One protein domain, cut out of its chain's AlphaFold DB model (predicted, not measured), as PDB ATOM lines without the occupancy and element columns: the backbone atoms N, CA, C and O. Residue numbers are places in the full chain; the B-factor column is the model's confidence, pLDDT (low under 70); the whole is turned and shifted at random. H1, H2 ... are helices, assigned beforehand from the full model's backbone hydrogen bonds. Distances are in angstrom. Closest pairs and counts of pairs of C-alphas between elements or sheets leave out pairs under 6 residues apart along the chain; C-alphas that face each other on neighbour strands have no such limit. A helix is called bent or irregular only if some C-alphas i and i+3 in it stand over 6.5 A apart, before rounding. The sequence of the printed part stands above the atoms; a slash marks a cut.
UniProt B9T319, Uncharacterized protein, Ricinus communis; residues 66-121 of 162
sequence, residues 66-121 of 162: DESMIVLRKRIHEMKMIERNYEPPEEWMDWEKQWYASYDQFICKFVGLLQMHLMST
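AT A GLANCE: This is residues 66 to 121 of the 162 residues of an uncharacterized protein of Ricinus communis (UniProt B9T319). An open, flat U: the long helix H2 makes one arm, H1 the other, and the chain folds back between them through residues 84 to 93, leaving an empty gap between the helices. The printed part has 56 residues with two named helices, H1 then H2, and no named strand; its class is all helix. It is only just loose, close to extended, with a radius of gyration of the C-alphas of 14.9 A and spans of 39 by 29 by 13 A.

HOW THE PARTS SIT: H2, residues 94 to 120, has a kink of 48 degrees near residue 102 and is irregular: C-alphas 98 and 101 are 7.1 A apart. H1, residues 66 to 83, is apart from H2, with no C-alpha of the one within 8 A of the other. Residues 66 to 85 and 102 to 121 stand free. In H1 every O i to N i+4 pair is within hydrogen-bond range; in H2, 20 of 23 are.

IN THESE COORDINATES: H2 measures 39.3 A from C-alpha 94 at (-18.268, 59.577, -38.298) to C-alpha 120 at (4.810, 27.734, -38.281). H1 measures 25.3 A, beginning with C-alpha 66 at (15.641, 41.899, -52.755).

THE WHOLE: The C-alphas farthest apart, of Glu 90 and Thr 121, are 41.1 A apart. The printed part has no cut, and the link from H1 to H2 is short. Mean pLDDT of the printed part is 73.4; 20 residues are under 70, among them 81 to 92.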
ATOM      1  N   ASP A  66      17.087  42.099 -52.908       63.91
ATOM      2  CA  ASP A  66      15.641  41.899 -52.755       63.91
ATOM      3  C   ASP A  66      15.091  42.585 -51.488       63.91
ATOM      4  O   ASP A  66      14.098  43.314 -51.558       63.91
ATOM      5  N   GLU A  67      15.815  42.511 -50.366       71.44
ATOM      6  CA  GLU A  67      15.469  43.207 -49.120       71.44
ATOM      7  C   GLU A  67      15.410  44.730 -49.331       71.44
ATOM      8  O   GLU A  67      14.450  45.404 -48.943       71.44
ATOM      9  N   SER A  68      16.411  45.286 -50.025       74.69
ATOM     10  CA  SER A  68      16.461  46.718 -50.341       74.69
ATOM     11  C   SER A  68      15.343  47.146 -51.304       74.69
ATOM     12  O   SER A  68      14.794  48.245 -51.171       74.69
ATOM     13  N   MET A  69      14.937  46.263 -52.221       80.94
ATOM     14  CA  MET A  69      13.842  46.492 -53.164       80.94
ATOM     15  C   MET A  69      12.464  46.427 -52.494       80.94
ATOM     16  O   MET A  69      11.563  47.187 -52.871       80.94
ATOM     17  N   ILE A  70      12.285  45.565 -51.490       79.44
ATOM     18  CA  ILE A  70      11.067  45.502 -50.670       79.44
ATOM     19  C   ILE A  70      10.959  46.750 -49.793       79.44
ATOM     20  O   ILE A  70       9.900  47.384 -49.757       79.44
ATOM     21  N   VAL A  71      12.057  47.163 -49.150       85.19
ATOM     22  CA  VAL A  71      12.101  48.399 -48.354       85.19
ATOM     23  C   VAL A  71      11.779  49.610 -49.225       85.19
ATOM     24  O   VAL A  71      10.972  50.446 -48.821       85.19
ATOM     25  N   LEU A  72      12.327  49.693 -50.439       87.00
ATOM     26  CA  LEU A  72      12.043  50.800 -51.350       87.00
ATOM     27  C   LEU A  72      10.564  50.842 -51.758       87.00
ATOM     28  O   LEU A  72       9.938  51.899 -51.679       87.00
ATOM     29  N   ARG A  73       9.973  49.697 -52.136       85.88
ATOM     30  CA  ARG A  73       8.537  49.611 -52.453       85.88
ATOM     31  C   ARG A  73       7.665  50.005 -51.264       85.88
ATOM     32  O   ARG A  73       6.713  50.757 -51.454       85.88
ATOM     33  N   LYS A  74       8.022  49.562 -50.057       84.12
ATOM     34  CA  LYS A  74       7.342  49.940 -48.814       84.12
ATOM     35  C   LYS A  74       7.422  51.444 -48.571       84.12
ATOM     36  O   LYS A  74       6.388  52.067 -48.383       84.12
ATOM     37  N   ARG A  75       8.610  52.047 -48.665       85.06
ATOM     38  CA  ARG A  75       8.801  53.497 -48.484       85.06
ATOM     39  C   ARG A  75       8.064  54.325 -49.531       85.06
ATOM     40  O   ARG A  75       7.502  55.355 -49.188       85.06
ATOM     41  N   ILE A  76       8.034  53.883 -50.788       85.19
ATOM     42  CA  ILE A  76       7.264  54.551 -51.848       85.19
ATOM     43  C   ILE A  76       5.767  54.438 -51.563       85.19
ATOM     44  O   ILE A  76       5.050  55.416 -51.739       85.19
ATOM     45  N   HIS A  77       5.285  53.276 -51.121       78.88
ATOM     46  CA  HIS A  77       3.879  53.106 -50.768       78.88
ATOM     47  C   HIS A  77       3.510  53.983 -49.563       78.88
ATOM     48  O   HIS A  77       2.580  54.771 -49.680       78.88
ATOM     49  N   GLU A  78       4.311  53.940 -48.492       79.62
ATOM     50  CA  GLU A  78       4.221  54.806 -47.304       79.62
ATOM     51  C   GLU A  78       4.183  56.287 -47.684       79.62
ATOM     52  O   GLU A  78       3.265  57.006 -47.308       79.62
ATOM     53  N   MET A  79       5.129  56.752 -48.498       79.19
ATOM     54  CA  MET A  79       5.157  58.148 -48.931       79.19
ATOM     55  C   MET A  79       3.925  58.501 -49.774       79.19
ATOM     56  O   MET A  79       3.332  59.555 -49.579       79.19
ATOM     57  N   LYS A  80       3.486  57.602 -50.666       73.75
ATOM     58  CA  LYS A  80       2.303  57.811 -51.515       73.75
ATOM     59  C   LYS A  80       0.989  57.772 -50.741       73.75
ATOM     60  O   LYS A  80       0.049  58.440 -51.161       73.75
ATOM     61  N   MET A  81       0.884  56.993 -49.665       64.94
ATOM     62  CA  MET A  81      -0.327  56.962 -48.839       64.94
ATOM     63  C   MET A  81      -0.415  58.165 -47.895       64.94
ATOM     64  O   MET A  81      -1.518  58.612 -47.601       64.94
ATOM     65  N   ILE A  82       0.726  58.752 -47.516       65.69
ATOM     66  CA  ILE A  82       0.789  60.028 -46.787       65.69
ATOM     67  C   ILE A  82       0.512  61.213 -47.733       65.69
ATOM     68  O   ILE A  82      -0.245  62.113 -47.386       65.69
ATOM     69  N   GLU A  83       1.079  61.202 -48.946       63.59
ATOM     70  CA  GLU A  83       0.901  62.257 -49.962       63.59
ATOM     71  C   GLU A  83      -0.541  62.340 -50.473       63.59
ATOM     72  O   GLU A  83      -1.044  63.425 -50.753       63.59
ATOM     73  N   ARG A  84      -1.224  61.195 -50.579       63.38
ATOM     74  CA  ARG A  84      -2.596  61.151 -51.082       63.38
ATOM     75  C   ARG A  84      -3.654  61.609 -50.098       63.38
ATOM     76  O   ARG A  84      -4.792  61.639 -50.537       63.38
ATOM     77  N   ASN A  85      -3.288  61.984 -48.863       58.25
ATOM     78  CA  ASN A  85      -4.226  62.340 -47.798       58.25
ATOM     79  C   ASN A  85      -5.313  61.267 -47.733       58.25
ATOM     80  O   ASN A  85      -6.335  61.387 -48.394       58.25
ATOM     81  N   TYR A  86      -5.034  60.150 -47.060       54.94
ATOM     82  CA  TYR A  86      -5.971  59.032 -46.973       54.94
ATOM     83  C   TYR A  86      -7.247  59.487 -46.242       54.94
ATOM     84  O   TYR A  86      -7.410  59.265 -45.045       54.94
ATOM     85  N   GLU A  87      -8.128  60.183 -46.954       61.25
ATOM     86  CA  GLU A  87      -9.439  60.568 -46.489       61.25
ATOM     87  C   GLU A  87     -10.294  59.311 -46.613       61.25
ATOM     88  O   GLU A  87     -10.441  58.768 -47.717       61.25
ATOM     89  N   PRO A  88     -10.792  58.769 -45.487       60.69
ATOM     90  CA  PRO A  88     -11.757  57.687 -45.546       60.69
ATOM     91  C   PRO A  88     -12.923  58.135 -46.442       60.69
ATOM     92  O   PRO A  88     -13.292  59.314 -46.375       60.69
ATOM     93  N   PRO A  89     -13.478  57.236 -47.278       63.31
ATOM     94  CA  PRO A  89     -14.551  57.567 -48.209       63.31
ATOM     95  C   PRO A  89     -15.596  58.457 -47.537       63.31
ATOM     96  O   PRO A  89     -16.024  58.165 -46.420       63.31
ATOM     97  N   GLU A  90     -15.976  59.559 -48.183       61.09
ATOM     98  CA  GLU A  90     -16.838  60.577 -47.563       61.09
ATOM     99  C   GLU A  90     -18.163  59.975 -47.053       61.09
ATOM    100  O   GLU A  90     -18.671  60.405 -46.019       61.09
ATOM    101  N   GLU A  91     -18.620  58.903 -47.710       69.31
ATOM    102  CA  GLU A  91     -19.798  58.078 -47.407       69.31
ATOM    103  C   GLU A  91     -19.741  57.323 -46.062       69.31
ATOM    104  O   GLU A  91     -20.765  56.843 -45.583       69.31
ATOM    105  N   TRP A  92     -18.574  57.218 -45.421       68.88
ATOM    106  CA  TRP A  92     -18.447  56.538 -44.130       68.88
ATOM    107  C   TRP A  92     -18.970  57.387 -42.975       68.88
ATOM    108  O   TRP A  92     -18.713  58.595 -42.893       68.88
ATOM    109  N   MET A  93     -19.661  56.741 -42.038       70.06
ATOM    110  CA  MET A  93     -20.183  57.421 -40.853       70.06
ATOM    111  C   MET A  93     -19.048  57.904 -39.940       70.06
ATOM    112  O   MET A  93     -17.984  57.290 -39.860       70.06
ATOM    113  N   ASP A  94     -19.283  58.977 -39.181       76.94
ATOM    114  CA  ASP A  94     -18.268  59.577 -38.298       76.94
ATOM    115  C   ASP A  94     -17.683  58.586 -37.280       76.94
ATOM    116  O   ASP A  94     -16.507  58.674 -36.926       76.94
ATOM    117  N   TRP A  95     -18.473  57.601 -36.845       77.81
ATOM    118  CA  TRP A  95     -17.977  56.534 -35.978       77.81
ATOM    119  C   TRP A  95     -17.048  55.566 -36.728       77.81
ATOM    120  O   TRP A  95     -16.037  55.159 -36.167       77.81
ATOM    121  N   GLU A  96     -17.298  55.244 -37.998       75.06
ATOM    122  CA  GLU A  96     -16.399  54.402 -38.810       75.06
ATOM    123  C   GLU A  96     -15.063  55.111 -39.054       75.06
ATOM    124  O   GLU A  96     -13.995  54.502 -38.952       75.06
ATOM    125  N   LYS A  97     -15.109  56.429 -39.282       73.75
ATOM    126  CA  LYS A  97     -13.920  57.276 -39.457       73.75
ATOM    127  C   LYS A  97     -13.060  57.340 -38.187       73.75
ATOM    128  O   LYS A  97     -11.834  57.298 -38.287       73.75
ATOM    129  N   GLN A  98     -13.673  57.365 -36.997       72.81
ATOM    130  CA  GLN A  98     -12.954  57.360 -35.710       72.81
ATOM    131  C   GLN A  98     -12.152  56.074 -35.468       72.81
ATOM    132  O   GLN A  98     -11.076  56.125 -34.871       72.81
ATOM    133  N   TRP A  99     -12.641  54.928 -35.945       65.19
ATOM    134  CA  TRP A  99     -11.971  53.638 -35.750       65.19
ATOM    135  C   TRP A  99     -11.020  53.262 -36.890       65.19
ATOM    136  O   TRP A  99     -10.187  52.372 -36.718       65.19
ATOM    137  N   TYR A 100     -11.070  53.970 -38.020       65.75
ATOM    138  CA  TYR A 100     -10.321  53.629 -39.227       65.75
ATOM    139  C   TYR A 100      -8.798  53.594 -39.042       65.75
ATOM    140  O   TYR A 100      -8.140  52.619 -39.407       65.75
ATOM    141  N   ALA A 101      -8.236  54.621 -38.399       68.88
ATOM    142  CA  ALA A 101      -6.792  54.715 -38.168       68.88
ATOM    143  C   ALA A 101      -6.263  53.602 -37.244       68.88
ATOM    144  O   ALA A 101      -5.116  53.169 -37.362       68.88
ATOM    145  N   SER A 102      -7.104  53.125 -36.324       69.38
ATOM    146  CA  SER A 102      -6.766  52.029 -35.412       69.38
ATOM    147  C   SER A 102      -6.951  50.656 -36.072       69.38
ATOM    148  O   SER A 102      -6.183  49.730 -35.801       69.38
ATOM    149  N   TYR A 103      -7.922  50.540 -36.983       70.50
ATOM    150  CA  TYR A 103      -8.268  49.309 -37.693       70.50
ATOM    151  C   TYR A 103      -7.121  48.821 -38.588       70.50
ATOM    152  O   TYR A 103      -6.736  47.655 -38.499       70.50
ATOM    153  N   ASP A 104      -6.511  49.716 -39.372       70.62
ATOM    154  CA  ASP A 104      -5.414  49.370 -40.292       70.62
ATOM    155  C   ASP A 104      -4.202  48.769 -39.558       70.62
ATOM    156  O   ASP A 104      -3.716  47.682 -39.890       70.62
ATOM    157  N   GLN A 105      -3.776  49.415 -38.467       76.50
ATOM    158  CA  GLN A 105      -2.664  48.927 -37.651       76.50
ATOM    159  C   GLN A 105      -2.983  47.587 -36.984       76.50
ATOM    160  O   GLN A 105      -2.124  46.702 -36.923       76.50
ATOM    161  N   PHE A 106      -4.204  47.426 -36.475       79.00
ATOM    162  CA  PHE A 106      -4.625  46.193 -35.822       79.00
ATOM    163  C   PHE A 106      -4.685  45.026 -36.812       79.00
ATOM    164  O   PHE A 106      -4.155  43.954 -36.524       79.00
ATOM    165  N   ILE A 107      -5.249  45.240 -38.000       80.38
ATOM    166  CA  ILE A 107      -5.397  44.207 -39.033       80.38
ATOM    167  C   ILE A 107      -4.065  43.834 -39.630       80.38
ATOM    168  O   ILE A 107      -3.787  42.647 -39.758       80.38
ATOM    169  N   CYS A 108      -3.212  44.807 -39.941       79.19
ATOM    170  CA  CYS A 108      -1.891  44.506 -40.470       79.19
ATOM    171  C   CYS A 108      -1.090  43.638 -39.483       79.19
ATOM    172  O   CYS A 108      -0.429  42.678 -39.887       79.19
ATOM    173  N   LYS A 109      -1.184  43.923 -38.176       81.00
ATOM    174  CA  LYS A 109      -0.549  43.105 -37.132       81.00
ATOM    175  C   LYS A 109      -1.221  41.744 -36.990       81.00
ATOM    176  O   LYS A 109      -0.524  40.738 -36.923       81.00
ATOM    177  N   PHE A 110      -2.548  41.698 -36.963       83.44
ATOM    178  CA  PHE A 110      -3.312  40.462 -36.826       83.44
ATOM    179  C   PHE A 110      -3.065  39.509 -38.000       83.44
ATOM    180  O   PHE A 110      -2.758  38.341 -37.784       83.44
ATOM    181  N   VAL A 111      -3.112  40.013 -39.233       83.44
ATOM    182  CA  VAL A 111      -2.820  39.252 -40.454       83.44
ATOM    183  C   VAL A 111      -1.360  38.807 -40.475       83.44
ATOM    184  O   VAL A 111      -1.100  37.656 -40.804       83.44
ATOM    185  N   GLY A 112      -0.413  39.654 -40.058       81.44
ATOM    186  CA  GLY A 112       0.995  39.263 -39.935       81.44
ATOM    187  C   GLY A 112       1.222  38.144 -38.912       81.44
ATOM    188  O   GLY A 112       1.952  37.192 -39.183       81.44
ATOM    189  N   LEU A 113       0.548  38.210 -37.759       79.81
ATOM    190  CA  LEU A 113       0.575  37.151 -36.745       79.81
ATOM    191  C   LEU A 113      -0.081  35.870 -37.255       79.81
ATOM    192  O   LEU A 113       0.467  34.789 -37.060       79.81
ATOM    193  N   LEU A 114      -1.218  35.987 -37.939       80.00
ATOM    194  CA  LEU A 114      -1.925  34.867 -38.545       80.00
ATOM    195  C   LEU A 114      -1.050  34.197 -39.608       80.00
ATOM    196  O   LEU A 114      -0.878  32.985 -39.582       80.00
ATOM    197  N   GLN A 115      -0.421  34.977 -40.484       79.00
ATOM    198  CA  GLN A 115       0.494  34.492 -41.512       79.00
ATOM    199  C   GLN A 115       1.715  33.794 -40.899       79.00
ATOM    200  O   GLN A 115       2.047  32.680 -41.301       79.00
ATOM    201  N   MET A 116       2.339  34.385 -39.876       76.62
ATOM    202  CA  MET A 116       3.436  33.760 -39.127       76.62
ATOM    203  C   MET A 116       2.993  32.459 -38.439       76.62
ATOM    204  O   MET A 116       3.736  31.476 -38.405       76.62
ATOM    205  N   HIS A 117       1.766  32.419 -37.918       70.06
ATOM    206  CA  HIS A 117       1.201  31.235 -37.279       70.06
ATOM    207  C   HIS A 117       0.869  30.124 -38.292       70.06
ATOM    208  O   HIS A 117       1.163  28.955 -38.038       70.06
ATOM    209  N   LEU A 118       0.350  30.473 -39.476       66.56
ATOM    210  CA  LEU A 118       0.117  29.537 -40.585       66.56
ATOM    211  C   LEU A 118       1.416  29.012 -41.210       66.56
ATOM    212  O   LEU A 118       1.426  27.901 -41.729       66.56
ATOM    213  N   MET A 119       2.503  29.786 -41.179       72.81
ATOM    214  CA  MET A 119       3.813  29.326 -41.659       72.81
ATOM    215  C   MET A 119       4.522  28.415 -40.647       72.81
ATOM    216  O   MET A 119       5.381  27.630 -41.037       72.81
ATOM    217  N   SER A 120       4.167  28.497 -39.361       68.88
ATOM    218  CA  SER A 120       4.810  27.734 -38.281       68.88
ATOM    219  C   SER A 120       4.030  26.487 -37.842       68.88
ATOM    220  O   SER A 120       4.605  25.588 -37.230       68.88
ATOM    221  N   THR A 121       2.742  26.388 -38.173       64.12
ATOM    222  CA  THR A 121       1.868  25.255 -37.820       64.12
ATOM    223  C   THR A 121       1.131  24.737 -39.053       64.12
ATOM    224  O   THR A 121       1.022  25.450 -40.042       64.12
TER     225      THR A 121